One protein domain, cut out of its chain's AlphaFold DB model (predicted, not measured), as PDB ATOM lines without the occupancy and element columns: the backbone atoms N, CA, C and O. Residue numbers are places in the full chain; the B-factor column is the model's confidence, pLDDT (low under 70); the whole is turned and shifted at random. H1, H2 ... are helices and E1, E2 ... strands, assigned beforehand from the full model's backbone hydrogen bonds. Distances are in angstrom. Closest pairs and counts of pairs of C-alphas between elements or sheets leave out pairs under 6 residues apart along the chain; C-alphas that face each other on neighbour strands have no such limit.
ATOM      1  N   ASP A  13      17.968 -15.395 -10.032       90.25
ATOM      2  CA  ASP A  13      17.724 -16.742  -9.505       90.25
ATOM      3  C   ASP A  13      17.184 -16.727  -8.065       90.25
ATOM      4  O   ASP A  13      16.400 -17.598  -7.688       90.25
ATOM      5  N   LYS A  14      17.564 -15.732  -7.249       93.88
ATOM      6  CA  LYS A  14      16.985 -15.544  -5.912       93.88
ATOM      7  C   LYS A  14      15.534 -15.092  -5.986       93.88
ATOM      8  O   LYS A  14      14.751 -15.489  -5.129       93.88
ATOM      9  N   LEU A  15      15.184 -14.296  -6.996       93.44
ATOM     10  CA  LEU A  15      13.809 -13.865  -7.225       93.44
ATOM     11  C   LEU A  15      12.932 -15.069  -7.592       93.44
ATOM     12  O   LEU A  15      11.883 -15.272  -6.991       93.44
ATOM     13  N   TRP A  16      13.404 -15.933  -8.493       93.06
ATOM     14  CA  TRP A  16      12.685 -17.162  -8.845       93.06
ATOM     15  C   TRP A  16      12.574 -18.149  -7.688       93.06
ATOM     16  O   TRP A  16      11.533 -18.774  -7.521       93.06
ATOM     17  N   LYS A  17      13.594 -18.251  -6.829       93.31
ATOM     18  CA  LYS A  17      13.500 -19.051  -5.596       93.31
ATOM     19  C   LYS A  17      12.432 -18.521  -4.638       93.31
ATOM     20  O   LYS A  17      11.710 -19.327  -4.063       93.31
ATOM     21  N   GLU A  18      12.327 -17.201  -4.482       94.06
ATOM     22  CA  GLU A  18      11.296 -16.560  -3.652       94.06
ATOM     23  C   GLU A  18       9.887 -16.809  -4.213       94.06
ATOM     24  O   GLU A  18       8.950 -17.080  -3.465       94.06
ATOM     25  N   PHE A  19       9.732 -16.752  -5.537       94.69
ATOM     26  CA  PHE A  19       8.431 -16.893  -6.189       94.69
ATOM     27  C   PHE A  19       8.031 -18.322  -6.534       94.69
ATOM     28  O   PHE A  19       6.883 -18.520  -6.903       94.69
ATOM     29  N   LYS A  20       8.905 -19.313  -6.349       92.44
ATOM     30  CA  LYS A  20       8.708 -20.699  -6.801       92.44
ATOM     31  C   LYS A  20       7.313 -21.284  -6.524       92.44
ATOM     32  O   LYS A  20       6.729 -21.935  -7.386       92.44
ATOM     33  N   GLU A  21       6.778 -21.058  -5.324       92.88
ATOM     34  CA  GLU A  21       5.477 -21.599  -4.898       92.88
ATOM     35  C   GLU A  21       4.299 -20.636  -5.156       92.88
ATOM     36  O   GLU A  21       3.142 -20.969  -4.903       92.88
ATOM     37  N   ARG A  22       4.570 -19.431  -5.670       94.38
ATOM     38  CA  ARG A  22       3.565 -18.416  -6.004       94.38
ATOM     39  C   ARG A  22       3.036 -18.609  -7.420       94.38
ATOM     40  O   ARG A  22       3.789 -18.827  -8.360       94.38
ATOM     41  N   LYS A  23       1.718 -18.484  -7.578       90.56
ATOM     42  CA  LYS A  23       1.021 -18.554  -8.879       90.56
ATOM     43  C   LYS A  23       0.412 -17.224  -9.313       90.56
ATOM     44  O   LYS A  23      -0.124 -17.119 -10.405       90.56
ATOM     45  N   ASP A  24       0.532 -16.207  -8.470       94.62
ATOM     46  CA  ASP A  24       0.059 -14.841  -8.684       94.62
ATOM     47  C   ASP A  24       1.171 -13.901  -9.184       94.62
ATOM     48  O   ASP A  24       1.021 -12.681  -9.161       94.62
ATOM     49  N   VAL A  25       2.299 -14.463  -9.634       95.31
ATOM     50  CA  VAL A  25       3.433 -13.721 -10.192       95.31
ATOM     51  C   VAL A  25       3.740 -14.221 -11.597       95.31
ATOM     52  O   VAL A  25       4.012 -15.404 -11.795       95.31
ATOM     53  N   MET A  26       3.747 -13.289 -12.551       96.50
ATOM     54  CA  MET A  26       4.137 -13.508 -13.940       96.50
ATOM     55  C   MET A  26       5.306 -12.584 -14.280       96.50
ATOM     56  O   MET A  26       5.250 -11.376 -14.050       96.50
ATOM     57  N   GLY A  27       6.365 -13.160 -14.829       95.38
ATOM     58  CA  GLY A  27       7.463 -12.447 -15.453       95.38
ATOM     59  C   GLY A  27       7.253 -12.330 -16.960       95.38
ATOM     60  O   GLY A  27       6.726 -13.230 -17.610       95.38
ATOM     61  N   VAL A  28       7.728 -11.225 -17.519       96.31
ATOM     62  CA  VAL A  28       7.849 -11.014 -18.961       96.31
ATOM     63  C   VAL A  28       9.312 -10.714 -19.238       96.31
ATOM     64  O   VAL A  28       9.867  -9.765 -18.679       96.31
ATOM     65  N   ALA A  29       9.961 -11.523 -20.070       96.44
ATOM     66  CA  ALA A  29      11.335 -11.236 -20.462       96.44
ATOM     67  C   ALA A  29      11.325 -10.143 -21.538       96.44
ATOM     68  O   ALA A  29      10.785 -10.354 -22.622       96.44
ATOM     69  N   HIS A  30      11.908  -8.982 -21.241       95.00
ATOM     70  CA  HIS A  30      11.892  -7.824 -22.137       95.00
ATOM     71  C   HIS A  30      13.296  -7.300 -22.456       95.00
ATOM     72  O   HIS A  30      14.271  -7.631 -21.770       95.00
ATOM     73  N   ILE A  31      13.414  -6.481 -23.506       93.25
ATOM     74  CA  ILE A  31      14.693  -5.912 -23.950       93.25
ATOM     75  C   ILE A  31      14.689  -4.394 -23.757       93.25
ATOM     76  O   ILE A  31      14.554  -3.617 -24.700       93.25
ATOM     77  N   GLY A  32      14.976  -3.965 -22.531       88.31
ATOM     78  CA  GLY A  32      15.147  -2.554 -22.199       88.31
ATOM     79  C   GLY A  32      16.538  -2.007 -22.542       88.31
ATOM     80  O   GLY A  32      17.144  -2.287 -23.586       88.31
ATOM     81  N   GLY A  33      17.114  -1.252 -21.600       84.50
ATOM     82  CA  GLY A  33      18.519  -0.828 -21.670       84.50
ATOM     83  C   GLY A  33      19.518  -1.999 -21.660       84.50
ATOM     84  O   GLY A  33      20.582  -1.916 -22.285       84.50
ATOM     85  N   ARG A  34      19.157  -3.102 -20.994       90.56
ATOM     86  CA  ARG A  34      19.845  -4.402 -21.030       90.56
ATOM     87  C   ARG A  34      18.887  -5.451 -21.587       90.56
ATOM     88  O   ARG A  34      17.677  -5.310 -21.438       90.56
ATOM     89  N   HIS A  35      19.434  -6.489 -22.207       93.19
ATOM     90  CA  HIS A  35      18.639  -7.635 -22.630       93.19
ATOM     91  C   HIS A  35      18.328  -8.545 -21.444       93.19
ATOM     92  O   HIS A  35      19.174  -8.728 -20.563       93.19
ATOM     93  N   ALA A  36      17.133  -9.132 -21.443       94.69
ATOM     94  CA  ALA A  36      16.820 -10.247 -20.567       94.69
ATOM     95  C   ALA A  36      17.769 -11.427 -20.840       94.69
ATOM     96  O   ALA A  36      18.070 -11.751 -21.990       94.69
ATOM     97  N   ASN A  37      18.239 -12.070 -19.768       93.69
ATOM     98  CA  ASN A  37      19.084 -13.252 -19.867       93.69
ATOM     99  C   ASN A  37      18.222 -14.525 -19.819       93.69
ATOM    100  O   ASN A  37      17.726 -14.907 -18.757       93.69
ATOM    101  N   LEU A  38      18.094 -15.191 -20.968       95.31
ATOM    102  CA  LEU A  38      17.337 -16.434 -21.134       95.31
ATOM    103  C   LEU A  38      17.966 -17.657 -20.446       95.31
ATOM    104  O   LEU A  38      17.306 -18.689 -20.346       95.31
ATOM    105  N   ASP A  39      19.188 -17.554 -19.916       95.06
ATOM    106  CA  ASP A  39      19.803 -18.599 -19.079       95.06
ATOM    107  C   ASP A  39      19.069 -18.775 -17.738       95.06
ATOM    108  O   ASP A  39      19.182 -19.816 -17.099       95.06
ATOM    109  N   TYR A  40      18.307 -17.760 -17.316       93.62
ATOM    110  CA  TYR A  40      17.498 -17.771 -16.095       93.62
ATOM    111  C   TYR A  40      15.994 -17.845 -16.389       93.62
ATOM    112  O   TYR A  40      15.181 -17.491 -15.534       93.62
ATOM    113  N   TRP A  41      15.607 -18.241 -17.606       95.50
ATOM    114  CA  TRP A  41      14.204 -18.447 -17.947       95.50
ATOM    115  C   TRP A  41      13.621 -19.634 -17.165       95.50
ATOM    116  O   TRP A  41      14.296 -20.633 -16.928       95.50
ATOM    117  N   THR A  42      12.357 -19.510 -16.763       93.94
ATOM    118  CA  THR A  42      11.608 -20.524 -16.011       93.94
ATOM    119  C   THR A  42      10.178 -20.568 -16.558       93.94
ATOM    120  O   THR A  42       9.499 -19.534 -16.544       93.94
ATOM    121  N   PRO A  43       9.699 -21.723 -17.058       94.12
ATOM    122  CA  PRO A  43       8.337 -21.846 -17.579       94.12
ATOM    123  C   PRO A  43       7.272 -21.621 -16.500       94.12
ATOM    124  O   PRO A  43       6.145 -21.252 -16.818       94.12
ATOM    125  N   GLU A  44       7.620 -21.808 -15.226       94.00
ATOM    126  CA  GLU A  44       6.722 -21.623 -14.087       94.00
ATOM    127  C   GLU A  44       6.349 -20.162 -13.832       94.00
ATOM    128  O   GLU A  44       5.354 -19.926 -13.152       94.00
ATOM    129  N   HIS A  45       7.138 -19.208 -14.344       95.81
ATOM    130  CA  HIS A  45       6.933 -17.774 -14.120       95.81
ATOM    131  C   HIS A  45       6.949 -16.926 -15.387       95.81
ATOM    132  O   HIS A  45       6.366 -15.848 -15.363       95.81
ATOM    133  N   VAL A  46       7.597 -17.352 -16.474       97.12
ATOM    134  CA  VAL A  46       7.850 -16.495 -17.644       97.12
ATOM    135  C   VAL A  46       7.201 -17.074 -18.907       97.12
ATOM    136  O   VAL A  46       7.897 -17.635 -19.758       97.12
ATOM    137  N   PRO A  47       5.867 -16.946 -19.062       97.94
ATOM    138  CA  PRO A  47       5.161 -17.441 -20.239       97.94
ATOM    139  C   PRO A  47       5.360 -16.558 -21.476       97.94
ATOM    140  O   PRO A  47       5.055 -17.007 -22.574       97.94
ATOM    141  N   LEU A  48       5.839 -15.317 -21.336       98.50
ATOM    142  CA  LEU A  48       5.840 -14.316 -22.407       98.50
ATOM    143  C   LEU A  48       7.208 -13.654 -22.587       98.50
ATOM    144  O   LEU A  48       7.932 -13.406 -21.616       98.50
ATOM    145  N   ILE A  49       7.516 -13.305 -23.835       98.38
ATOM    146  CA  ILE A  49       8.684 -12.505 -24.206       98.38
ATOM    147  C   ILE A  49       8.279 -11.292 -25.047       98.38
ATOM    148  O   ILE A  49       7.377 -11.367 -25.885       98.38
ATOM    149  N   GLU A  50       8.959 -10.169 -24.832       97.75
ATOM    150  CA  GLU A  50       8.769  -8.957 -25.623       97.75
ATOM    151  C   GLU A  50       9.575  -9.019 -26.924       97.75
ATOM    152  O   GLU A  50      10.802  -9.134 -26.905       97.75
ATOM    153  N   VAL A  51       8.880  -8.894 -28.054       97.69
ATOM    154  CA  VAL A  51       9.478  -8.899 -29.397       97.69
ATOM    155  C   VAL A  51       9.637  -7.499 -29.980       97.69
ATOM    156  O   VAL A  51      10.407  -7.308 -30.917       97.69
ATOM    157  N   HIS A  52       8.930  -6.512 -29.432       97.31
ATOM    158  CA  HIS A  52       9.009  -5.126 -29.874       97.31
ATOM    159  C   HIS A  52       8.576  -4.173 -28.758       97.31
ATOM    160  O   HIS A  52       7.583  -4.418 -28.065       97.31
ATOM    161  N   SER A  53       9.301  -3.069 -28.621       94.94
ATOM    162  CA  SER A  53       8.914  -1.938 -27.781       94.94
ATOM    163  C   SER A  53       9.567  -0.658 -28.265       94.94
ATOM    164  O   SER A  53      10.242  -0.648 -29.287       94.94
ATOM    165  N   HIS A  54       9.424   0.430 -27.511       92.19
ATOM    166  CA  HIS A  54      10.088   1.694 -27.820       92.19
ATOM    167  C   HIS A  54      11.625   1.588 -27.876       92.19
ATOM    168  O   HIS A  54      12.316   2.459 -28.404       92.19
ATOM    169  N   HIS A  55      12.186   0.510 -27.323       93.25
ATOM    170  CA  HIS A  55      13.610   0.209 -27.370       93.25
ATOM    171  C   HIS A  55      14.093  -0.432 -28.681       93.25
ATOM    172  O   HIS A  55      15.308  -0.638 -28.801       93.25
ATOM    173  N   GLY A  56      13.186  -0.806 -29.592       94.62
ATOM    174  CA  GLY A  56      13.495  -1.452 -30.866       94.62
ATOM    175  C   GLY A  56      12.640  -2.685 -31.181       94.62
ATOM    176  O   GLY A  56      11.673  -3.007 -30.490       94.62
ATOM    177  N   THR A  57      13.045  -3.409 -32.227       96.62
ATOM    178  CA  THR A  57      12.466  -4.707 -32.625       96.62
ATOM    179  C   THR A  57      13.471  -5.829 -32.359       96.62
ATOM    180  O   THR A  57      14.652  -5.706 -32.679       96.62
ATOM    181  N   PHE A  58      13.034  -6.936 -31.762       96.81
ATOM    182  CA  PHE A  58      13.913  -7.958 -31.188       96.81
ATOM    183  C   PHE A  58      13.632  -9.364 -31.738       96.81
ATOM    184  O   PHE A  58      13.514 -10.318 -30.971       96.81
ATOM    185  N   GLU A  59      13.552  -9.527 -33.063       96.94
ATOM    186  CA  GLU A  59      13.342 -10.857 -33.670       96.94
ATOM    187  C   GLU A  59      14.450 -11.856 -33.287       96.94
ATOM    188  O   GLU A  59      14.180 -13.013 -33.000       96.94
ATOM    189  N   TRP A  60      15.690 -11.409 -33.110       96.50
ATOM    190  CA  TRP A  60      16.771 -12.250 -32.586       96.50
ATOM    191  C   TRP A  60      16.456 -12.847 -31.204       96.50
ATOM    192  O   TRP A  60      16.988 -13.901 -30.858       96.50
ATOM    193  N   PHE A  61      15.642 -12.173 -30.383       97.69
ATOM    194  CA  PHE A  61      15.322 -12.610 -29.023       97.69
ATOM    195  C   PHE A  61      14.259 -13.706 -29.028       97.69
ATOM    196  O   PHE A  61      14.401 -14.695 -28.304       97.69
ATOM    197  N   LEU A  62      13.241 -13.575 -29.886       97.44
ATOM    198  CA  LEU A  62      12.285 -14.662 -30.103       97.44
ATOM    199  C   LEU A  62      12.956 -15.852 -30.794       97.44
ATOM    200  O   LEU A  62      12.750 -16.983 -30.364       97.44
ATOM    201  N   GLU A  63      13.833 -15.615 -31.775       97.69
ATOM    202  CA  GLU A  63      14.630 -16.668 -32.416       97.69
ATOM    203  C   GLU A  63      15.491 -17.418 -31.389       97.69
ATOM    204  O   GLU A  63      15.532 -18.648 -31.387       97.69
ATOM    205  N   GLU A  64      16.143 -16.699 -30.467       97.69
ATOM    206  CA  GLU A  64      16.926 -17.302 -29.386       97.69
ATOM    207  C   GLU A  64      16.060 -18.154 -28.447       97.69
ATOM    208  O   GLU A  64      16.464 -19.263 -28.093       97.69
ATOM    209  N   ALA A  65      14.870 -17.678 -28.066       98.25
ATOM    210  CA  ALA A  65      13.945 -18.443 -27.231       98.25
ATOM    211  C   ALA A  65      13.473 -19.731 -27.928       98.25
ATOM    212  O   ALA A  65      13.506 -20.806 -27.323       98.25
ATOM    213  N   LEU A  66      13.100 -19.649 -29.209       98.25
ATOM    214  CA  LEU A  66      12.663 -20.809 -29.990       98.25
ATOM    215  C   LEU A  66      13.791 -21.827 -30.192       98.25
ATOM    216  O   LEU A  66      13.574 -23.020 -30.000       98.25
ATOM    217  N   ASN A  67      15.011 -21.372 -30.495       97.69
ATOM    218  CA  ASN A  67      16.176 -22.249 -30.659       97.69
ATOM    219  C   ASN A  67      16.566 -22.978 -29.360       97.69
ATOM    220  O   ASN A  67      17.170 -24.048 -29.411       97.69
ATOM    221  N   ARG A  68      16.219 -22.422 -28.191       97.56
ATOM    222  CA  ARG A  68      16.384 -23.071 -26.877       97.56
ATOM    223  C   ARG A  68      15.218 -24.004 -26.513       97.56
ATOM    224  O   ARG A  68      15.243 -24.611 -25.445       97.56
ATOM    225  N   GLY A  69      14.200 -24.120 -27.370       96.94
ATOM    226  CA  GLY A  69      13.009 -24.941 -27.137       96.94
ATOM    227  C   GLY A  69      12.028 -24.342 -26.124       96.94
ATOM    228  O   GLY A  69      11.225 -25.073 -25.545       96.94
ATOM    229  N   TYR A  70      12.098 -23.033 -25.862       98.06
ATOM    230  CA  TYR A  70      11.242 -22.392 -24.868       98.06
ATOM    231  C   TYR A  70       9.824 -22.188 -25.401       98.06
ATOM    232  O   TYR A  70       9.612 -21.741 -26.532       98.06
ATOM    233  N   LYS A  71       8.842 -22.486 -24.544       98.19
ATOM    234  CA  LYS A  71       7.418 -22.338 -24.846       98.19
ATOM    235  C   LYS A  71       6.896 -20.999 -24.328       98.19
ATOM    236  O   LYS A  71       6.445 -20.902 -23.186       98.19
ATOM    237  N   VAL A  72       7.006 -19.965 -25.158       98.56
ATOM    238  CA  VAL A  72       6.725 -18.564 -24.834       98.56
ATOM    239  C   VAL A  72       5.780 -17.910 -25.845       98.56
ATOM    240  O   VAL A  72       5.823 -18.193 -27.036       98.56
ATOM    241  N   GLY A  73       4.916 -17.019 -25.368       98.69
ATOM    242  CA  GLY A  73       4.097 -16.157 -26.214       98.69
ATOM    243  C   GLY A  73       4.846 -14.888 -26.609       98.69
ATOM    244  O   GLY A  73       5.700 -14.401 -25.863       98.69
ATOM    245  N   PHE A  74       4.512 -14.344 -27.774       98.69
ATOM    246  CA  PHE A  74       5.120 -13.130 -28.310       98.69
ATOM    247  C   PHE A  74       4.231 -11.932 -28.022       98.69
ATOM    248  O   PHE A  74       3.069 -11.886 -28.433       98.69
ATOM    249  N   ILE A  75       4.793 -10.947 -27.327       98.56
ATOM    250  CA  ILE A  75       4.101  -9.704 -27.007       98.56
ATOM    251  C   ILE A  75       4.889  -8.494 -27.486       98.56
ATOM    252  O   ILE A  75       6.108  -8.543 -27.635       98.56
ATOM    253  N   ALA A  76       4.193  -7.383 -27.683       97.44
ATOM    254  CA  ALA A  76       4.813  -6.095 -27.946       97.44
ATOM    255  C   ALA A  76       4.222  -5.051 -27.000       97.44
ATOM    256  O   ALA A  76       3.002  -4.978 -26.827       97.44
ATOM    257  N   THR A  77       5.075  -4.264 -26.355       94.12
ATOM    258  CA  THR A  77       4.642  -3.294 -25.342       94.12
ATOM    259  C   THR A  77       5.165  -1.906 -25.670       94.12
ATOM    260  O   THR A  77       5.990  -1.727 -26.564       94.12
ATOM    261  N   SER A  78       4.684  -0.881 -24.966       91.75
ATOM    262  CA  SER A  78       5.258   0.447 -25.136       91.75
ATOM    263  C   SER A  78       6.649   0.561 -24.519       91.75
ATOM    264  O   SER A  78       7.484   1.227 -25.108       91.75
ATOM    265  N   ASP A  79       6.884  -0.020 -23.335       90.06
ATOM    266  CA  ASP A  79       8.036   0.300 -22.464       90.06
ATOM    267  C   ASP A  79       8.350   1.820 -22.437       90.06
ATOM    268  O   ASP A  79       9.474   2.281 -22.656       90.06
ATOM    269  N   ASP A  80       7.297   2.637 -22.291       88.00
ATOM    270  CA  ASP A  80       7.393   4.088 -22.448       88.00
ATOM    271  C   ASP A  80       8.107   4.727 -21.252       88.00
ATOM    272  O   ASP A  80       7.685   4.595 -20.106       88.00
ATOM    273  N   HIS A  81       9.152   5.494 -21.551       87.62
ATOM    274  CA  HIS A  81       9.914   6.279 -20.581       87.62
ATOM    275  C   HIS A  81       9.719   7.793 -20.776       87.62
ATOM    276  O   HIS A  81      10.452   8.601 -20.208       87.62
ATOM    277  N   THR A  82       8.756   8.193 -21.613       85.19
ATOM    278  CA  THR A  82       8.514   9.588 -22.006       85.19
ATOM    279  C   THR A  82       7.283  10.203 -21.336       85.19
ATOM    280  O   THR A  82       6.945  11.353 -21.623       85.19
ATOM    281  N   CYS A  83       6.642   9.468 -20.419       84.69
ATOM    282  CA  CYS A  83       5.418   9.862 -19.715       84.69
ATOM    283  C   CYS A  83       4.228  10.110 -20.666       84.69
ATOM    284  O   CYS A  83       3.418  11.011 -20.443       84.69
ATOM    285  N   ARG A  84       4.119   9.303 -21.727       81.69
ATOM    286  CA  ARG A  84       3.049   9.302 -22.735       81.69
ATOM    287  C   ARG A  84       2.455   7.891 -22.880       81.69
ATOM    288  O   ARG A  84       2.719   7.207 -23.875       81.69
ATOM    289  N   PRO A  85       1.624   7.443 -21.918       73.81
ATOM    290  CA  PRO A  85       1.070   6.092 -21.931       73.81
ATOM    291  C   PRO A  85       0.366   5.767 -23.254       73.81
ATOM    292  O   PRO A  85      -0.541   6.480 -23.679       73.81
ATOM    293  N   GLY A  86       0.793   4.687 -23.911       69.88
ATOM    294  CA  GLY A  86       0.188   4.179 -25.147       69.88
ATOM    295  C   GLY A  86       0.449   4.997 -26.421       69.88
ATOM    296  O   GLY A  86      -0.000   4.571 -27.488       69.88
ATOM    297  N   TYR A  87       1.168   6.124 -26.343       73.88
ATOM    298  CA  TYR A  87       1.533   6.959 -27.493       73.88
ATOM    299  C   TYR A  87       3.032   7.280 -27.494       73.88
ATOM    300  O   TYR A  87       3.468   8.404 -27.227       73.88
ATOM    301  N   THR A  88       3.826   6.253 -27.781       83.88
ATOM    302  CA  THR A  88       5.285   6.318 -27.726       83.88
ATOM    303  C   THR A  88       5.863   6.654 -29.097       83.88
ATOM    304  O   THR A  88       5.748   5.857 -30.026       83.88
ATOM    305  N   LEU A  89       6.456   7.846 -29.223       85.06
ATOM    306  CA  LEU A  89       7.170   8.325 -30.415       85.06
ATOM    307  C   LEU A  89       8.664   8.328 -30.157       85.06
ATOM    308  O   LEU A  89       9.072   8.606 -29.031       85.06
ATOM    309  N   THR A  90       9.461   8.061 -31.191       87.56
ATOM    310  CA  THR A  90      10.924   7.971 -31.098       87.56
ATOM    311  C   THR A  90      11.553   9.139 -30.354       87.56
ATOM    312  O   THR A  90      11.179  10.300 -30.552       87.56
ATOM    313  N   THR A  91      12.572   8.843 -29.555       85.81
ATOM    314  CA  THR A  91      13.405   9.847 -28.885       85.81
ATOM    315  C   THR A  91      14.879   9.456 -28.996       85.81
ATOM    316  O   THR A  91      15.220   8.449 -29.609       85.81
ATOM    317  N   GLN A  92      15.792  10.262 -28.452       76.81
ATOM    318  CA  GLN A  92      17.230  10.081 -28.678       76.81
ATOM    319  C   GLN A  92      17.753   8.676 -28.313       76.81
ATOM    320  O   GLN A  92      18.596   8.144 -29.029       76.81
ATOM    321  N   ASP A  93      17.236   8.065 -27.241       79.81
ATOM    322  CA  ASP A  93      17.662   6.740 -26.757       79.81
ATOM    323  C   ASP A  93      16.707   5.591 -27.147       79.81
ATOM    324  O   ASP A  93      16.899   4.449 -26.704       79.81
ATOM    325  N   PHE A  94      15.665   5.895 -27.926       88.88
ATOM    326  CA  PHE A  94      14.542   5.006 -28.228       88.88
ATOM    327  C   PHE A  94      14.176   5.075 -29.712       88.88
ATOM    328  O   PHE A  94      13.756   6.123 -30.210       88.88
ATOM    329  N   THR A  95      14.379   3.958 -30.403       90.19
ATOM    330  CA  THR A  95      14.552   3.908 -31.859       90.19
ATOM    331  C   THR A  95      13.275   3.745 -32.648       90.19
ATOM    332  O   THR A  95      13.263   4.108 -33.808       90.19
ATOM    333  N   THR A  96      12.220   3.238 -32.024       92.31
ATOM    334  CA  THR A  96      10.973   2.858 -32.692       92.31
ATOM    335  C   THR A  96       9.786   3.445 -31.959       92.31
ATOM    336  O   THR A  96       9.916   3.942 -30.842       92.31
ATOM    337  N   ARG A  97       8.585   3.367 -32.527       91.94
ATOM    338  CA  ARG A  97       7.355   3.534 -31.737       91.94
ATOM    339  C   ARG A  97       7.157   2.376 -30.745       91.94
ATOM    340  O   ARG A  97       7.847   1.367 -30.789       91.94
ATOM    341  N   GLY A  98       6.251   2.566 -29.790       92.50
ATOM    342  CA  GLY A  98       5.838   1.508 -28.864       92.50
ATOM    343  C   GLY A  98       4.893   0.504 -29.532       92.50
ATOM    344  O   GLY A  98       4.093   0.887 -30.388       92.50
ATOM    345  N   GLY A  99       4.950  -0.757 -29.102       94.69
ATOM    346  CA  GLY A  99       4.110  -1.835 -29.621       94.69
ATOM    347  C   GLY A  99       2.791  -2.022 -28.879       94.69
ATOM    348  O   GLY A  99       2.588  -1.485 -27.786       94.69
ATOM    349  N   TYR A 100       1.910  -2.839 -29.460       95.75
ATOM    350  CA  TYR A 100       0.676  -3.291 -28.819       95.75
ATOM    351  C   TYR A 100       0.619  -4.809 -28.715       95.75
ATOM    352  O   TYR A 100       1.003  -5.533 -29.629       95.75
ATOM    353  N   THR A 101       0.074  -5.280 -27.596       97.56
ATOM    354  CA  THR A 101      -0.262  -6.687 -27.399       97.56
ATOM    355  C   THR A 101      -1.757  -6.855 -27.578       97.56
ATOM    356  O   THR A 101      -2.548  -6.202 -26.894       97.56
ATOM    357  N   ALA A 102      -2.141  -7.740 -28.484       97.94
ATOM    358  CA  ALA A 102      -3.503  -8.221 -28.586       97.94
ATOM    359  C   ALA A 102      -3.645  -9.517 -27.783       97.94
ATOM    360  O   ALA A 102      -2.735 -10.347 -27.755       97.94
ATOM    361  N   VAL A 103      -4.787  -9.668 -27.114       98.31
ATOM    362  CA  VAL A 103      -5.045 -10.756 -26.168       98.31
ATOM    363  C   VAL A 103      -6.381 -11.400 -26.506       98.31
ATOM    364  O   VAL A 103      -7.413 -10.730 -26.507       98.31
ATOM    365  N   TYR A 104      -6.368 -12.705 -26.765       97.25
ATOM    366  CA  TYR A 104      -7.570 -13.509 -26.972       97.25
ATOM    367  C   TYR A 104      -8.115 -13.996 -25.626       97.25
ATOM    368  O   TYR A 104      -7.902 -15.143 -25.226       97.25
ATOM    369  N   ALA A 105      -8.814 -13.102 -24.926       97.62
ATOM    370  CA  ALA A 105      -9.525 -13.398 -23.685       97.62
ATOM    371  C   ALA A 105     -11.022 -13.644 -23.940       97.62
ATOM    372  O   ALA A 105     -11.596 -13.096 -24.879       97.62
ATOM    373  N   GLU A 106     -11.655 -14.464 -23.098       96.38
ATOM    374  CA  GLU A 106     -13.100 -14.740 -23.181       96.38
ATOM    375  C   GLU A 106     -13.941 -13.511 -22.812       96.38
ATOM    376  O   GLU A 106     -14.994 -13.271 -23.397       96.38
ATOM    377  N   GLU A 107     -13.438 -12.701 -21.879       97.88
ATOM    378  CA  GLU A 107     -14.061 -11.470 -21.405       97.88
ATOM    379  C   GLU A 107     -12.993 -10.405 -21.117       97.88
ATOM    380  O   GLU A 107     -11.821 -10.713 -20.894       97.88
ATOM    381  N   LEU A 108     -13.395  -9.132 -21.065       97.81
ATOM    382  CA  LEU A 108     -12.514  -8.035 -20.652       97.81
ATOM    383  C   LEU A 108     -12.486  -7.909 -19.118       97.81
ATOM    384  O   LEU A 108     -12.938  -6.915 -18.547       97.81
ATOM    385  N   THR A 109     -11.969  -8.937 -18.447       98.31
ATOM    386  CA  THR A 109     -11.756  -8.976 -16.993       98.31
ATOM    387  C   THR A 109     -10.285  -9.240 -16.682       98.31
ATOM    388  O   THR A 109      -9.537  -9.740 -17.521       98.31
ATOM    389  N   ARG A 110      -9.836  -8.885 -15.474       97.62
ATOM    390  CA  ARG A 110      -8.438  -9.105 -15.069       97.62
ATOM    391  C   ARG A 110      -8.099 -10.591 -15.081       97.62
ATOM    392  O   ARG A 110      -7.016 -10.964 -15.509       97.62
ATOM    393  N   GLU A 111      -9.038 -11.406 -14.626       97.88
ATOM    394  CA  GLU A 111      -8.927 -12.852 -14.516       97.88
ATOM    395  C   GLU A 111      -8.840 -13.485 -15.909       97.88
ATOM    396  O   GLU A 111      -7.896 -14.215 -16.184       97.88
ATOM    397  N   ALA A 112      -9.737 -13.127 -16.835       98.44
ATOM    398  CA  ALA A 112      -9.692 -13.658 -18.200       98.44
ATOM    399  C   ALA A 112      -8.426 -13.222 -18.964       98.44
ATOM    400  O   ALA A 112      -7.861 -14.011 -19.723       98.44
ATOM    401  N   LEU A 113      -7.947 -11.991 -18.745       98.25
ATOM    402  CA  LEU A 113      -6.671 -11.529 -19.300       98.25
ATOM    403  C   LEU A 113      -5.485 -12.298 -18.708       98.25
ATOM    404  O   LEU A 113      -4.606 -12.719 -19.454       98.25
ATOM    405  N   TRP A 114      -5.467 -12.501 -17.388       97.94
ATOM    406  CA  TRP A 114      -4.430 -13.266 -16.693       97.94
ATOM    407  C   TRP A 114      -4.307 -14.686 -17.253       97.94
ATOM    408  O   TRP A 114      -3.208 -15.106 -17.618       97.94
ATOM    409  N   GLU A 115      -5.435 -15.382 -17.412       98.06
ATOM    410  CA  GLU A 115      -5.473 -16.719 -18.010       98.06
ATOM    411  C   GLU A 115      -5.003 -16.712 -19.473       98.06
ATOM    412  O   GLU A 115      -4.213 -17.566 -19.874       98.06
ATOM    413  N   ALA A 116      -5.419 -15.729 -20.277       98.44
ATOM    414  CA  ALA A 116      -4.988 -15.622 -21.673       98.44
ATOM    415  C   ALA A 116      -3.474 -15.375 -21.809       98.44
ATOM    416  O   ALA A 116      -2.837 -15.957 -22.690       98.44
ATOM    417  N   PHE A 117      -2.888 -14.556 -20.930       98.44
ATOM    418  CA  PHE A 117      -1.442 -14.330 -20.881       98.44
ATOM    419  C   PHE A 117      -0.676 -15.602 -20.500       98.44
ATOM    420  O   PHE A 117       0.287 -15.952 -21.183       98.44
ATOM    421  N   TRP A 118      -1.122 -16.334 -19.474       98.00
ATOM    422  CA  TRP A 118      -0.528 -17.623 -19.094       98.00
ATOM    423  C   TRP A 118      -0.639 -18.675 -20.193       98.00
ATOM    424  O   TRP A 118       0.320 -19.394 -20.462       98.00
ATOM    425  N   ALA A 119      -1.787 -18.721 -20.869       98.12
ATOM    426  CA  ALA A 119      -2.028 -19.601 -22.002       98.12
ATOM    427  C   ALA A 119      -1.329 -19.138 -23.293       98.12
ATOM    428  O   ALA A 119      -1.474 -19.799 -24.319       98.12
ATOM    429  N   ARG A 120      -0.594 -18.012 -23.271       98.62
ATOM    430  CA  ARG A 120       0.107 -17.430 -24.432       98.62
ATOM    431  C   ARG A 120      -0.822 -17.139 -25.618       98.62
ATOM    432  O   ARG A 120      -0.391 -17.126 -26.768       98.62
ATOM    433  N   ARG A 121      -2.100 -16.862 -25.346       98.38
ATOM    434  CA  ARG A 121      -3.134 -16.535 -26.342       98.38
ATOM    435  C   ARG A 121      -3.036 -15.066 -26.753       98.38
ATOM    436  O   ARG A 121      -3.969 -14.281 -26.577       98.38
ATOM    437  N   VAL A 122      -1.863 -14.684 -27.241       98.69
ATOM    438  CA  VAL A 122      -1.484 -13.295 -27.512       98.69
ATOM    439  C   VAL A 122      -0.725 -13.164 -28.823       98.69
ATOM    440  O   VAL A 122      -0.166 -14.134 -29.334       98.69
ATOM    441  N   TYR A 123      -0.672 -11.950 -29.352       98.75
ATOM    442  CA  TYR A 123       0.253 -11.584 -30.419       98.75
ATOM    443  C   TYR A 123       0.702 -10.130 -30.258       98.75
ATOM    444  O   TYR A 123      -0.001  -9.310 -29.659       98.75
ATOM    445  N   GLY A 124       1.886  -9.812 -30.778       98.25
ATOM    446  CA  GLY A 124       2.455  -8.465 -30.744       98.25
ATOM    447  C   GLY A 124       2.303  -7.739 -32.078       98.25
ATOM    448  O   GLY A 124       2.352  -8.375 -33.130       98.25
ATOM    449  N   THR A 125       2.173  -6.412 -32.047       98.19
ATOM    450  CA  THR A 125       2.277  -5.525 -33.218       98.19
ATOM    451  C   THR A 125       3.213  -4.351 -32.941       98.19
ATOM    452  O   THR A 125       3.434  -3.978 -31.786       98.19
ATOM    453  N   THR A 126       3.708  -3.700 -33.992       96.62
ATOM    454  CA  THR A 126       4.523  -2.464 -33.917       96.62
ATOM    455  C   THR A 126       3.740  -1.208 -33.495       96.62
ATOM    456  O   THR A 126       4.219  -0.086 -33.632       96.62
ATOM    457  N   GLY A 127       2.523  -1.379 -32.963       94.25
ATOM    458  CA  GLY A 127       1.632  -0.296 -32.529       94.25
ATOM    459  C   GLY A 127       0.454  -0.062 -33.479       94.25
ATOM    460  O   GLY A 127      -0.477   0.683 -33.174       94.25
ATOM    461  N   GLU A 128       0.439  -0.712 -34.635       95.12
ATOM    462  CA  GLU A 128      -0.686  -0.716 -35.558       95.12
ATOM    463  C   GLU A 128      -1.726  -1.736 -35.085       95.12
ATOM    464  O   GLU A 128      -1.395  -2.830 -34.622       95.12
ATOM    465  N   ARG A 129      -3.014  -1.395 -35.204       96.25
ATOM    466  CA  ARG A 129      -4.129  -2.278 -34.817       96.25
ATOM    467  C   ARG A 129      -4.401  -3.336 -35.889       96.25
ATOM    468  O   ARG A 129      -5.479  -3.365 -36.476       96.25
ATOM    469  N   ILE A 130      -3.393  -4.155 -36.163       98.38
ATOM    470  CA  ILE A 130      -3.488  -5.322 -37.038       98.38
ATOM    471  C   ILE A 130      -4.269  -6.400 -36.281       98.38
ATOM    472  O   ILE A 130      -3.938  -6.716 -35.135       98.38
ATOM    473  N   ILE A 131      -5.314  -6.949 -36.899       98.50
ATOM    474  CA  ILE A 131      -6.052  -8.094 -36.350       98.50
ATOM    475  C   ILE A 131      -5.473  -9.356 -36.980       98.50
ATOM    476  O   ILE A 131      -5.417  -9.441 -38.207       98.50
ATOM    477  N   LEU A 132      -5.022 -10.297 -36.156       98.50
ATOM    478  CA  LEU A 132      -4.339 -11.509 -36.603       98.50
ATOM    479  C   LEU A 132      -4.891 -12.728 -35.872       98.50
ATOM    480  O   LEU A 132      -4.592 -12.913 -34.698       98.50
ATOM    481  N   ASP A 133      -5.641 -13.562 -36.587       98.12
ATOM    482  CA  ASP A 133      -6.132 -14.852 -36.105       98.12
ATOM    483  C   ASP A 133      -5.367 -15.983 -36.797       98.12
ATOM    484  O   ASP A 133      -5.287 -16.041 -38.028       98.12
ATOM    485  N   VAL A 134      -4.761 -16.850 -35.989       98.50
ATOM    486  CA  VAL A 134      -3.916 -17.955 -36.438       98.50
ATOM    487  C   VAL A 134      -4.329 -19.200 -35.686       98.50
ATOM    488  O   VAL A 134      -4.406 -19.212 -34.453       98.50
ATOM    489  N   ASN A 135      -4.560 -20.255 -36.453       98.12
ATOM    490  CA  ASN A 135      -4.987 -21.537 -35.944       98.12
ATOM    491  C   ASN A 135      -4.199 -22.667 -36.616       98.12
ATOM    492  O   ASN A 135      -3.929 -22.599 -37.817       98.12
ATOM    493  N   VAL A 136      -3.838 -23.692 -35.844       98.69
ATOM    494  CA  VAL A 136      -3.126 -24.884 -36.321       98.69
ATOM    495  C   VAL A 136      -3.960 -26.119 -35.988       98.69
ATOM    496  O   VAL A 136      -4.153 -26.426 -34.816       98.69
ATOM    497  N   ASP A 137      -4.503 -26.796 -37.003       97.94
ATOM    498  CA  ASP A 137      -5.400 -27.962 -36.871       97.94
ATOM    499  C   ASP A 137      -6.556 -27.795 -35.859       97.94
ATOM    500  O   ASP A 137      -6.939 -28.716 -35.141       97.94
ATOM    501  N   GLY A 138      -7.153 -26.607 -35.792       97.06
ATOM    502  CA  GLY A 138      -8.227 -26.276 -34.851       97.06
ATOM    503  C   GLY A 138      -7.743 -25.633 -33.550       97.06
ATOM    504  O   GLY A 138      -8.561 -25.058 -32.830       97.06
ATOM    505  N   HIS A 139      -6.434 -25.603 -33.287       98.44
ATOM    506  CA  HIS A 139      -5.844 -25.085 -32.053       98.44
ATOM    507  C   HIS A 139      -5.372 -23.633 -32.161       98.44
ATOM    508  O   HIS A 139      -4.799 -23.205 -33.163       98.44
ATOM    509  N   LYS A 140      -5.630 -22.858 -31.109       96.75
ATOM    510  CA  LYS A 140      -5.302 -21.434 -30.998       96.75
ATOM    511  C   LYS A 140      -3.827 -21.230 -30.664       96.75
ATOM    512  O   LYS A 140      -3.186 -22.079 -30.049       96.75
ATOM    513  N   MET A 141      -3.326 -20.036 -30.979       96.88
ATOM    514  CA  MET A 141      -2.033 -19.531 -30.499       96.88
ATOM    515  C   MET A 141      -1.792 -19.846 -29.014       96.88
ATOM    516  O   MET A 141      -2.672 -19.627 -28.177       96.88
ATOM    517  N   GLY A 142      -0.585 -20.314 -28.697       97.75
ATOM    518  CA  GLY A 142      -0.140 -20.629 -27.342       97.75
ATOM    519  C   GLY A 142      -0.396 -22.067 -26.886       97.75
ATOM    520  O   GLY A 142       0.253 -22.514 -25.931       97.75
ATOM    521  N   GLU A 143      -1.289 -22.793 -27.572       98.50
ATOM    522  CA  GLU A 143      -1.584 -24.201 -27.297       98.50
ATOM    523  C   GLU A 143      -0.437 -25.132 -27.715       98.50
ATOM    524  O   GLU A 143       0.459 -24.770 -28.483       98.50
ATOM    525  N   GLU A 144      -0.467 -26.346 -27.171       98.31
ATOM    526  CA  GLU A 144       0.516 -27.397 -27.422       98.31
ATOM    527  C   GLU A 144      -0.217 -28.646 -27.913       98.31
ATOM    528  O   GLU A 144      -1.219 -29.041 -27.312       98.31
ATOM    529  N   ILE A 145       0.259 -29.244 -29.006       98.44
ATOM    530  CA  ILE A 145      -0.390 -30.377 -29.676       98.44
ATOM    531  C   ILE A 145       0.636 -31.405 -30.146       98.44
ATOM    532  O   ILE A 145       1.813 -31.086 -30.305       98.44
ATOM    533  N   ASP A 146       0.166 -32.616 -30.433       98.38
ATOM    534  CA  ASP A 146       0.968 -33.676 -31.039       98.38
ATOM    535  C   ASP A 146       0.459 -33.969 -32.455       98.38
ATOM    536  O   ASP A 146      -0.750 -34.057 -32.685       98.38
ATOM    537  N   ALA A 147       1.374 -34.138 -33.408       97.88
ATOM    538  CA  ALA A 147       1.053 -34.448 -34.798       97.88
ATOM    539  C   ALA A 147       2.166 -35.283 -35.451       97.88
ATOM    540  O   ALA A 147       3.262 -35.407 -34.912       97.88
ATOM    541  N   LYS A 148       1.862 -35.887 -36.606       94.94
ATOM    542  CA  LYS A 148       2.784 -36.780 -37.328       94.94
ATOM    543  C   LYS A 148       3.455 -36.066 -38.497       94.94
ATOM    544  O   LYS A 148       4.484 -35.440 -38.335       94.94
ATOM    545  N   ASP A 149       2.836 -36.091 -39.672       95.06
ATOM    546  CA  ASP A 149       3.529 -35.678 -40.895       95.06
ATOM    547  C   ASP A 149       3.498 -34.156 -41.118       95.06
ATOM    548  O   ASP A 149       4.507 -33.526 -41.428       95.06
ATOM    549  N   SER A 150       2.317 -33.548 -41.003       97.88
ATOM    550  CA  SER A 150       2.097 -32.128 -41.290       97.88
ATOM    551  C   SER A 150       0.835 -31.616 -40.609       97.88
ATOM    552  O   SER A 150      -0.117 -32.375 -40.408       97.88
ATOM    553  N   VAL A 151       0.805 -30.315 -40.334       98.62
ATOM    554  CA  VAL A 151      -0.349 -29.609 -39.759       98.62
ATOM    555  C   VAL A 151      -0.948 -28.623 -40.758       98.62
ATOM    556  O   VAL A 151      -0.238 -28.051 -41.591       98.62
ATOM    557  N   GLY A 152      -2.264 -28.433 -40.703       98.62
ATOM    558  CA  GLY A 152      -2.958 -27.354 -41.398       98.62
ATOM    559  C   GLY A 152      -2.844 -26.046 -40.621       98.62
ATOM    560  O   GLY A 152      -3.006 -26.029 -39.404       98.62
ATOM    561  N   VAL A 153      -2.583 -24.945 -41.323       98.81
ATOM    562  CA  VAL A 153      -2.491 -23.601 -40.744       98.81
ATOM    563  C   VAL A 153      -3.515 -22.702 -41.421       98.81
ATOM    564  O   VAL A 153      -3.418 -22.464 -42.624       98.81
ATOM    565  N   SER A 154      -4.464 -22.186 -40.640       98.75
ATOM    566  CA  SER A 154      -5.432 -21.173 -41.064       98.75
ATOM    567  C   SER A 154      -4.971 -19.808 -40.572       98.75
ATOM    568  O   SER A 154      -4.701 -19.626 -39.382       98.75
ATOM    569  N   VAL A 155      -4.909 -18.838 -41.481       98.75
ATOM    570  CA  VAL A 155      -4.470 -17.470 -41.194       98.75
ATOM    571  C   VAL A 155      -5.532 -16.491 -41.666       98.75
ATOM    572  O   VAL A 155      -5.910 -16.509 -42.835       98.75
ATOM    573  N   ASN A 156      -5.966 -15.593 -40.783       98.56
ATOM    574  CA  ASN A 156      -6.803 -14.450 -41.127       98.56
ATOM    575  C   ASN A 156      -6.168 -13.153 -40.607       98.56
ATOM    576  O   ASN A 156      -5.923 -12.995 -39.410       98.56
ATOM    577  N   VAL A 157      -5.897 -12.223 -41.520       98.62
ATOM    578  CA  VAL A 157      -5.238 -10.948 -41.237       98.62
ATOM    579  C   VAL A 157      -6.116  -9.798 -41.701       98.62
ATOM    580  O   VAL A 157      -6.516  -9.747 -42.865       98.62
ATOM    581  N   HIS A 158      -6.325  -8.822 -40.822       98.62
ATOM    582  CA  HIS A 158      -6.846  -7.505 -41.171       98.62
ATOM    583  C   HIS A 158      -5.799  -6.441 -40.853       98.62
ATOM    584  O   HIS A 158      -5.575  -6.083 -39.694       98.62
ATOM    585  N   GLY A 159      -5.140  -5.953 -41.899       98.12
ATOM    586  CA  GLY A 159      -4.128  -4.915 -41.814       98.12
ATOM    587  C   GLY A 159      -4.709  -3.503 -41.752       98.12
ATOM    588  O   GLY A 159      -5.845  -3.229 -42.145       98.12
ATOM    589  N   THR A 160      -3.881  -2.563 -41.305       97.81
ATOM    590  CA  THR A 160      -4.155  -1.118 -41.372       97.81
ATOM    591  C   THR A 160      -3.657  -0.500 -42.688       97.81
ATOM    592  O   THR A 160      -4.122   0.572 -43.099       97.81
ATOM    593  N   LYS A 161      -2.763  -1.203 -43.395       96.75
ATOM    594  CA  LYS A 161      -2.208  -0.877 -44.719       96.75
ATOM    595  C   LYS A 161      -2.181  -2.117 -45.612       96.75
ATOM    596  O   LYS A 161      -2.626  -3.186 -45.200       96.75
ATOM    597  N   SER A 162      -1.716  -1.960 -46.850       95.81
ATOM    598  CA  SER A 162      -1.604  -3.075 -47.792       95.81
ATOM    599  C   SER A 162      -0.601  -4.104 -47.267       95.81
ATOM    600  O   SER A 162       0.471  -3.743 -46.773       95.81
ATOM    601  N   LEU A 163      -0.962  -5.383 -47.335       95.69
ATOM    602  CA  LEU A 163      -0.138  -6.482 -46.847       95.69
ATOM    603  C   LEU A 163       1.041  -6.689 -47.789       95.69
ATOM    604  O   LEU A 163       0.865  -6.832 -48.996       95.69
ATOM    605  N   HIS A 164       2.247  -6.686 -47.242       92.50
ATOM    606  CA  HIS A 164       3.464  -6.826 -48.025       92.50
ATOM    607  C   HIS A 164       4.040  -8.240 -47.944       92.50
ATOM    608  O   HIS A 164       4.507  -8.784 -48.941       92.50
ATOM    609  N   SER A 165       4.002  -8.835 -46.754       94.00
ATOM    610  CA  SER A 165       4.443 -10.202 -46.509       94.00
ATOM    611  C   SER A 165       3.558 -10.856 -45.456       94.00
ATOM    612  O   SER A 165       3.233 -10.229 -44.447       94.00
ATOM    613  N   ILE A 166       3.189 -12.115 -45.692       97.44
ATOM    614  CA  ILE A 166       2.658 -13.007 -44.663       97.44
ATOM    615  C   ILE A 166       3.458 -14.299 -44.743       97.44
ATOM    616  O   ILE A 166       3.485 -14.962 -45.783       97.44
ATOM    617  N   GLU A 167       4.137 -14.614 -43.650       97.88
ATOM    618  CA  GLU A 167       5.077 -15.722 -43.535       97.88
ATOM    619  C   GLU A 167       4.588 -16.663 -42.447       97.88
ATOM    620  O   GLU A 167       4.396 -16.242 -41.308       97.88
ATOM    621  N   VAL A 168       4.389 -17.929 -42.803       98.69
ATOM    622  CA  VAL A 168       4.207 -19.005 -41.834       98.69
ATOM    623  C   VAL A 168       5.586 -19.563 -41.520       98.69
ATOM    624  O   VAL A 168       6.352 -19.947 -42.410       98.69
ATOM    625  N   MET A 169       5.893 -19.569 -40.235       98.69
ATOM    626  CA  MET A 169       7.184 -19.894 -39.667       98.69
ATOM    627  C   MET A 169       7.092 -21.228 -38.930       98.69
ATOM    628  O   MET A 169       6.105 -21.488 -38.241       98.69
ATOM    629  N   ARG A 170       8.140 -22.044 -39.035       98.44
ATOM    630  CA  ARG A 170       8.374 -23.231 -38.206       98.44
ATOM    631  C   ARG A 170       9.699 -23.027 -37.486       98.44
ATOM    632  O   ARG A 170      10.745 -22.935 -38.126       98.44
ATOM    633  N   SER A 171       9.662 -22.912 -36.164       98.06
ATOM    634  CA  SER A 171      10.804 -22.430 -35.380       98.06
ATOM    635  C   SER A 171      11.269 -21.061 -35.908       98.06
ATOM    636  O   SER A 171      10.524 -20.088 -35.826       98.06
ATOM    637  N   THR A 172      12.473 -20.970 -36.473       96.94
ATOM    638  CA  THR A 172      13.055 -19.744 -37.044       96.94
ATOM    639  C   THR A 172      13.052 -19.739 -38.578       96.94
ATOM    640  O   THR A 172      13.502 -18.781 -39.201       96.94
ATOM    641  N   GLU A 173      12.522 -20.792 -39.202       96.94
ATOM    642  CA  GLU A 173      12.494 -20.970 -40.650       96.94
ATOM    643  C   GLU A 173      11.160 -20.495 -41.238       96.94
ATOM    644  O   GLU A 173      10.088 -20.873 -40.765       96.94
ATOM    645  N   CYS A 174      11.218 -19.696 -42.305       96.69
ATOM    646  CA  CYS A 174      10.049 -19.351 -43.112       96.69
ATOM    647  C   CYS A 174       9.728 -20.520 -44.050       96.69
ATOM    648  O   CYS A 174      10.401 -20.709 -45.063       96.69
ATOM    649  N   VAL A 175       8.710 -21.308 -43.702       97.62
ATOM    650  CA  VAL A 175       8.321 -22.521 -44.446       97.62
ATOM    651  C   VAL A 175       7.276 -22.244 -45.520       97.62
ATOM    652  O   VAL A 175       7.133 -23.013 -46.466       97.62
ATOM    653  N   TYR A 176       6.554 -21.130 -45.400       96.56
ATOM    654  CA  TYR A 176       5.617 -20.676 -46.415       96.56
ATOM    655  C   TYR A 176       5.539 -19.153 -46.419       96.56
ATOM    656  O   TYR A 176       5.336 -18.524 -45.382       96.56
ATOM    657  N   ARG A 177       5.632 -18.556 -47.607       94.38
ATOM    658  CA  ARG A 177       5.368 -17.133 -47.836       94.38
ATOM    659  C   ARG A 177       4.168 -17.022 -48.762       94.38
ATOM    660  O   ARG A 177       4.196 -17.575 -49.858       94.38
ATOM    661  N   HIS A 178       3.130 -16.306 -48.333       93.06
ATOM    662  CA  HIS A 178       1.953 -16.108 -49.170       93.06
ATOM    663  C   HIS A 178       2.345 -15.364 -50.462       93.06
ATOM    664  O   HIS A 178       2.967 -14.300 -50.376       93.06
ATOM    665  N   PRO A 179       2.000 -15.892 -51.651       88.00
ATOM    666  CA  PRO A 179       2.351 -15.260 -52.912       88.00
ATOM    667  C   PRO A 179       1.446 -14.048 -53.158       88.00
ATOM    668  O   PRO A 179       0.317 -14.168 -53.630       88.00
ATOM    669  N   PHE A 180       1.947 -12.854 -52.857       82.06
ATOM    670  CA  PHE A 180       1.411 -11.636 -53.464       82.06
ATOM    671  C   PHE A 180       1.879 -11.580 -54.923       82.06
ATOM    672  O   PHE A 180       2.979 -12.042 -55.207       82.06
ATOM    673  N   LEU A 313      -6.689 -10.533 -45.692       97.44
ATOM    674  CA  LEU A 313      -6.441 -11.813 -46.335       97.44
ATOM    675  C   LEU A 313      -6.786 -12.953 -45.381       97.44
ATOM    676  O   LEU A 313      -6.351 -12.939 -44.234       97.44
ATOM    677  N   ALA A 314      -7.497 -13.950 -45.896       98.31
ATOM    678  CA  ALA A 314      -7.666 -15.240 -45.246       98.31
ATOM    679  C   ALA A 314      -7.180 -16.344 -46.189       98.31
ATOM    680  O   ALA A 314      -7.484 -16.302 -47.385       98.31
ATOM    681  N   PHE A 315      -6.408 -17.295 -45.673       98.31
ATOM    682  CA  PHE A 315      -5.960 -18.458 -46.432       98.31
ATOM    683  C   PHE A 315      -5.605 -19.621 -45.507       98.31
ATOM    684  O   PHE A 315      -5.290 -19.429 -44.333       98.31
ATOM    685  N   ASP A 316      -5.579 -20.808 -46.100       98.31
ATOM    686  CA  ASP A 316      -5.093 -22.032 -45.482       98.31
ATOM    687  C   ASP A 316      -3.808 -22.488 -46.175       98.31
ATOM    688  O   ASP A 316      -3.639 -22.327 -47.388       98.31
ATOM    689  N   THR A 317      -2.894 -23.075 -45.412       98.31
ATOM    690  CA  THR A 317      -1.703 -23.750 -45.938       98.31
ATOM    691  C   THR A 317      -1.369 -24.980 -45.097       98.31
ATOM    692  O   THR A 317      -2.021 -25.254 -44.088       98.31
ATOM    693  N   ARG A 318      -0.367 -25.752 -45.515       98.19
ATOM    694  CA  ARG A 318       0.158 -26.887 -44.750       98.19
ATOM    695  C   ARG A 318       1.619 -26.656 -44.406       98.19
ATOM    696  O   ARG A 318       2.364 -26.097 -45.205       98.19
ATOM    697  N   VAL A 319       2.009 -27.114 -43.223       98.38
ATOM    698  CA  VAL A 319       3.392 -27.097 -42.750       98.38
ATOM    699  C   VAL A 319       3.814 -28.524 -42.450       98.38
ATOM    700  O   VAL A 319       3.217 -29.178 -41.594       98.38
ATOM    701  N   ASP A 320       4.842 -28.993 -43.150       98.31
ATOM    702  CA  ASP A 320       5.489 -30.268 -42.848       98.31
ATOM    703  C   ASP A 320       6.237 -30.178 -41.515       98.31
ATOM    704  O   ASP A 320       6.822 -29.139 -41.189       98.31
ATOM    705  N   LEU A 321       6.205 -31.248 -40.728       98.19
ATOM    706  CA  LEU A 321       6.888 -31.308 -39.441       98.19
ATOM    707  C   LEU A 321       8.288 -31.898 -39.595       98.19
ATOM    708  O   LEU A 321       8.560 -32.701 -40.487       98.19
ATOM    709  N   VAL A 322       9.183 -31.477 -38.708       97.19
ATOM    710  CA  VAL A 322      10.501 -32.093 -38.527       97.19
ATOM    711  C   VAL A 322      10.589 -32.722 -37.140       97.19
ATOM    712  O   VAL A 322       9.771 -32.435 -36.267       97.19
ATOM    713  N   ASP A 323      11.574 -33.588 -36.919       96.69
ATOM    714  CA  ASP A 323      11.761 -34.260 -35.631       96.69
ATOM    715  C   ASP A 323      11.872 -33.277 -34.458       96.69
ATOM    716  O   ASP A 323      12.630 -32.304 -34.493       96.69
ATOM    717  N   GLY A 324      11.133 -33.572 -33.386       95.94
ATOM    718  CA  GLY A 324      11.107 -32.776 -32.165       95.94
ATOM    719  C   GLY A 324       9.992 -31.729 -32.134       95.94
ATOM    720  O   GLY A 324       8.860 -31.975 -32.553       95.94
ATOM    721  N   LEU A 325      10.299 -30.574 -31.539       98.12
ATOM    722  CA  LEU A 325       9.345 -29.489 -31.328       98.12
ATOM    723  C   LEU A 325       9.309 -28.560 -32.547       98.12
ATOM    724  O   LEU A 325      10.340 -28.042 -32.969       98.12
ATOM    725  N   ASN A 326       8.104 -28.284 -33.040       98.50
ATOM    726  CA  ASN A 326       7.821 -27.417 -34.177       98.50
ATOM    727  C   ASN A 326       6.901 -26.270 -33.722       98.50
ATOM    728  O   ASN A 326       5.678 -26.382 -33.814       98.50
ATOM    729  N   PRO A 327       7.442 -25.159 -33.196       98.69
ATOM    730  CA  PRO A 327       6.668 -23.947 -32.962       98.69
ATOM    731  C   PRO A 327       6.203 -23.382 -34.311       98.69
ATOM    732  O   PRO A 327       7.033 -22.933 -35.102       98.69
ATOM    733  N   VAL A 328       4.899 -23.403 -34.578       98.88
ATOM    734  CA  VAL A 328       4.300 -22.872 -35.810       98.88
ATOM    735  C   VAL A 328       3.654 -21.526 -35.515       98.88
ATOM    736  O   VAL A 328       2.795 -21.426 -34.638       98.88
ATOM    737  N   TRP A 329       4.074 -20.478 -36.220       98.88
ATOM    738  CA  TRP A 329       3.614 -19.106 -35.988       98.88
ATOM    739  C   TRP A 329       3.608 -18.280 -37.275       98.88
ATOM    740  O   TRP A 329       4.102 -18.725 -38.307       98.88
ATOM    741  N   VAL A 330       3.020 -17.086 -37.237       98.88
ATOM    742  CA  VAL A 330       2.865 -16.213 -38.405       98.88
ATOM    743  C   VAL A 330       3.487 -14.851 -38.146       98.88
ATOM    744  O   VAL A 330       3.207 -14.205 -37.133       98.88
ATOM    745  N   LYS A 331       4.280 -14.390 -39.115       98.69
ATOM    746  CA  LYS A 331       4.757 -13.012 -39.217       98.69
ATOM    747  C   LYS A 331       3.993 -12.284 -40.317       98.69
ATOM    748  O   LYS A 331       3.889 -12.768 -41.444       98.69
ATOM    749  N   VAL A 332       3.506 -11.092 -40.001       98.62
ATOM    750  CA  VAL A 332       2.884 -10.171 -40.957       98.62
ATOM    751  C   VAL A 332       3.770  -8.941 -41.103       98.62
ATOM    752  O   VAL A 332       4.292  -8.426 -40.118       98.62
ATOM    753  N   THR A 333       3.922  -8.443 -42.325       97.44
ATOM    754  CA  THR A 333       4.551  -7.149 -42.620       97.44
ATOM    755  C   THR A 333       3.681  -6.388 -43.609       97.44
ATOM    756  O   THR A 333       3.246  -6.950 -44.617       97.44
ATOM    757  N   GLN A 334       3.416  -5.114 -43.337       97.19
ATOM    758  CA  GLN A 334       2.666  -4.234 -44.232       97.19
ATOM    759  C   GLN A 334       3.605  -3.381 -45.098       97.19
ATOM    760  O   GLN A 334       4.814  -3.338 -44.882       97.19
ATOM    761  N   GLU A 335       3.054  -2.698 -46.100       94.56
ATOM    762  CA  GLU A 335       3.819  -1.886 -47.061       94.56
ATOM    763  C   GLU A 335       4.612  -0.723 -46.439       94.56
ATOM    764  O   GLU A 335       5.532  -0.218 -47.074       94.56
ATOM    765  N   ASP A 336       4.267  -0.305 -45.218       94.62
ATOM    766  CA  ASP A 336       4.959   0.744 -44.460       94.62
ATOM    767  C   ASP A 336       5.963   0.199 -43.431       94.62
ATOM    768  O   ASP A 336       6.526   0.975 -42.668       94.62
ATOM    769  N   GLY A 337       6.187  -1.118 -43.404       95.94
ATOM    770  CA  GLY A 337       7.112  -1.779 -42.484       95.94
ATOM    771  C   GLY A 337       6.538  -2.120 -41.114       95.94
ATOM    772  O   GLY A 337       7.217  -2.793 -40.342       95.94
ATOM    773  N   SER A 338       5.286  -1.749 -40.827       97.25
ATOM    774  CA  SER A 338       4.600  -2.216 -39.618       97.25
ATOM    775  C   SER A 338       4.417  -3.737 -39.630       97.25
ATOM    776  O   SER A 338       4.204  -4.353 -40.682       97.25
ATOM    777  N   MET A 339       4.523  -4.357 -38.454       98.38
ATOM    778  CA  MET A 339       4.595  -5.812 -38.302       98.38
ATOM    779  C   MET A 339       3.633  -6.346 -37.240       98.38
ATOM    780  O   MET A 339       3.215  -5.624 -36.330       98.38
ATOM    781  N   ALA A 340       3.320  -7.639 -37.353       98.69
ATOM    782  CA  ALA A 340       2.696  -8.425 -36.294       98.69
ATOM    783  C   ALA A 340       3.318  -9.827 -36.196       98.69
ATOM    784  O   ALA A 340       3.705 -10.402 -37.217       98.69
ATOM    785  N   TRP A 341       3.371 -10.379 -34.982       98.81
ATOM    786  CA  TRP A 341       3.917 -11.707 -34.674       98.81
ATOM    787  C   TRP A 341       2.923 -12.492 -33.825       98.81
ATOM    788  O   TRP A 341       2.687 -12.127 -32.670       98.81
ATOM    789  N   SER A 342       2.348 -13.563 -34.377       98.81
ATOM    790  CA  SER A 342       1.488 -14.471 -33.612       98.81
ATOM    791  C   SER A 342       2.307 -15.234 -32.572       98.81
ATOM    792  O   SER A 342       3.438 -15.625 -32.860       98.81
ATOM    793  N   SER A 343       1.746 -15.528 -31.394       98.75
ATOM    794  CA  SER A 343       2.374 -16.548 -30.543       98.75
ATOM    795  C   SER A 343       2.346 -17.911 -31.249       98.75
ATOM    796  O   SER A 343       1.410 -18.173 -32.015       98.75
ATOM    797  N   PRO A 344       3.331 -18.793 -31.013       98.75
ATOM    798  CA  PRO A 344       3.339 -20.105 -31.643       98.75
ATOM    799  C   PRO A 344       2.256 -21.036 -31.109       98.75
ATOM    800  O   PRO A 344       1.911 -20.991 -29.928       98.75
ATOM    801  N   VAL A 345       1.778 -21.930 -31.972       98.88
ATOM    802  CA  VAL A 345       1.257 -23.233 -31.544       98.88
ATOM    803  C   VAL A 345       2.436 -24.200 -31.507       98.88
ATOM    804  O   VAL A 345       3.206 -24.290 -32.462       98.88
ATOM    805  N   TYR A 346       2.619 -24.892 -30.390       98.69
ATOM    806  CA  TYR A 346       3.755 -25.781 -30.168       98.69
ATOM    807  C   TYR A 346       3.400 -27.210 -30.569       98.69
ATOM    808  O   TYR A 346       2.677 -27.889 -29.845       98.69
ATOM    809  N   VAL A 347       3.914 -27.670 -31.711       98.69
ATOM    810  CA  VAL A 347       3.596 -28.992 -32.267       98.69
ATOM    811  C   VAL A 347       4.733 -29.977 -31.982       98.69
ATOM    812  O   VAL A 347       5.846 -29.783 -32.470       98.69
ATOM    813  N   ASN A 348       4.491 -31.035 -31.209       98.00
ATOM    814  CA  ASN A 348       5.453 -32.131 -31.058       98.00
ATOM    815  C   ASN A 348       5.256 -33.147 -32.192       98.00
ATOM    816  O   ASN A 348       4.140 -33.623 -32.409       98.00
ATOM    817  N   HIS A 349       6.337 -33.490 -32.895       96.56
ATOM    818  CA  HIS A 349       6.335 -34.579 -33.874       96.56
ATOM    819  C   HIS A 349       6.390 -35.937 -33.148       96.56
ATOM    820  O   HIS A 349       7.342 -36.173 -32.394       96.56
ATOM    821  N   ILE A 350       5.377 -36.799 -33.343       91.56
ATOM    822  CA  ILE A 350       5.222 -38.109 -32.665       91.56
ATOM    823  C   ILE A 350       5.096 -39.322 -33.589       91.56
ATOM    824  O   ILE A 350       4.484 -39.217 -34.676       91.56
TER     825      ILE A 350
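What this domain is: This is residues 13 to 180 and 313 to 350 of the 350 residues of the protein "DUF3604 domain-containing protein" of Candidatus Bathyarchaeota archaeon (UniProt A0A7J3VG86). What does one see first? The branched sheet E3, E4, E6, E8, E9, E11, E12 and E13 and the sheet E5, E7 and E10 lie face to face as a sandwich. On E3 and E4 packs a second part, the parallel pair E1 and E2 with H2, H3 and two long loops, residues 20 to 47 and 77 to 99; H1 lies farthest from the middle. What is it made of? The printed part has 206 residues, under half of them, 102, in three named helices and 13 named strands, in the order H1 E1 H2 E2 E3 H3 E4 to E13; the class is mixed, helices and strands. E5, E7, E10 is antiparallel in that order, and the branched sheet is antiparallel but for E6 with E13. It is compact, with a radius of gyration of the C-alphas of 16.7 A and spans of 45 by 43 by 33 A.

How they stand to each other: How is the largest sheet built? E11, residues 325 to 334, has E8, residues 163 to 170, on one side (N 331 and O 167, 2.9 A), and E12, residues 339 to 342, its hairpin partner (N 332 and O 340, 2.9 A), and E13, residues 345 to 349 (N 326 and O 347, 2.8 A), on the other side. E9, residues 173 to 177, forms a hairpin with E8 (N 170 and O 173, 2.9 A), and E6, residues 144 to 147, is parallel to E13 (N 145 and O 346, 2.9 A). E4, residues 122 to 125, has E12 on one side (N 124 and O 341, 3.1 A) and E3, residues 100 to 103, on the other side (N 102 and O 123, 2.9 A). What faces it? E5, residues 131 to 136, E7, residues 150 to 158, and E10, residues 313 to 320, form the second sheet of a sandwich, two sheets face to face, 8.7 A centre to centre where they face (N 133 and O 156, 2.9 A; N 153 and O 317, 2.8 A). The closest C-alphas of E5 and E12, Val 134 and Ser 342, are 7.0 A apart. Where is the rest? E1, residues 48 to 53, H2, residues 59 to 67, and E2, residues 73 to 76, make a strand-helix-strand unit, two parallel neighbour strands with a helix between, its crossover right-handed (N 51 and O 75, 2.8 A); the closest C-alphas of E2 and E4, Ile 75 and Gly 124, are 4.3 A apart. H2 is on the branched sheet, at a height of 9.7 A over it; H3, residues 110 to 118, only grazes it with residues 112 to 117, and H1, residues 13 to 19, is not on it. In H1, H2 and H3 every O i to N i+4 pair is within hydrogen-bond range.

Where its parts are: Where do the first and last elements lie? H1 begins at C-alpha 13 (17.724, -16.742, -9.505), and E13 ends at C-alpha 349 (6.335, -34.579, -33.874). Which are longest? From first to last C-alpha E11 measures 29.1 A, E7 26.2 A and E10 22.3 A.

The domain as a whole: How large is it? The two C-alphas farthest apart, of Glu 18 and Phe 180, are 51.0 A apart. Is anything missing or uncertain? Residues 181 to 312 are not printed, with 10.6 A between C-alphas 180 and 313 across the cut; the links H1 to E1 and E2 to E3 are long. The mean pLDDT of the printed part is 95.4, and residue 86 is under 70.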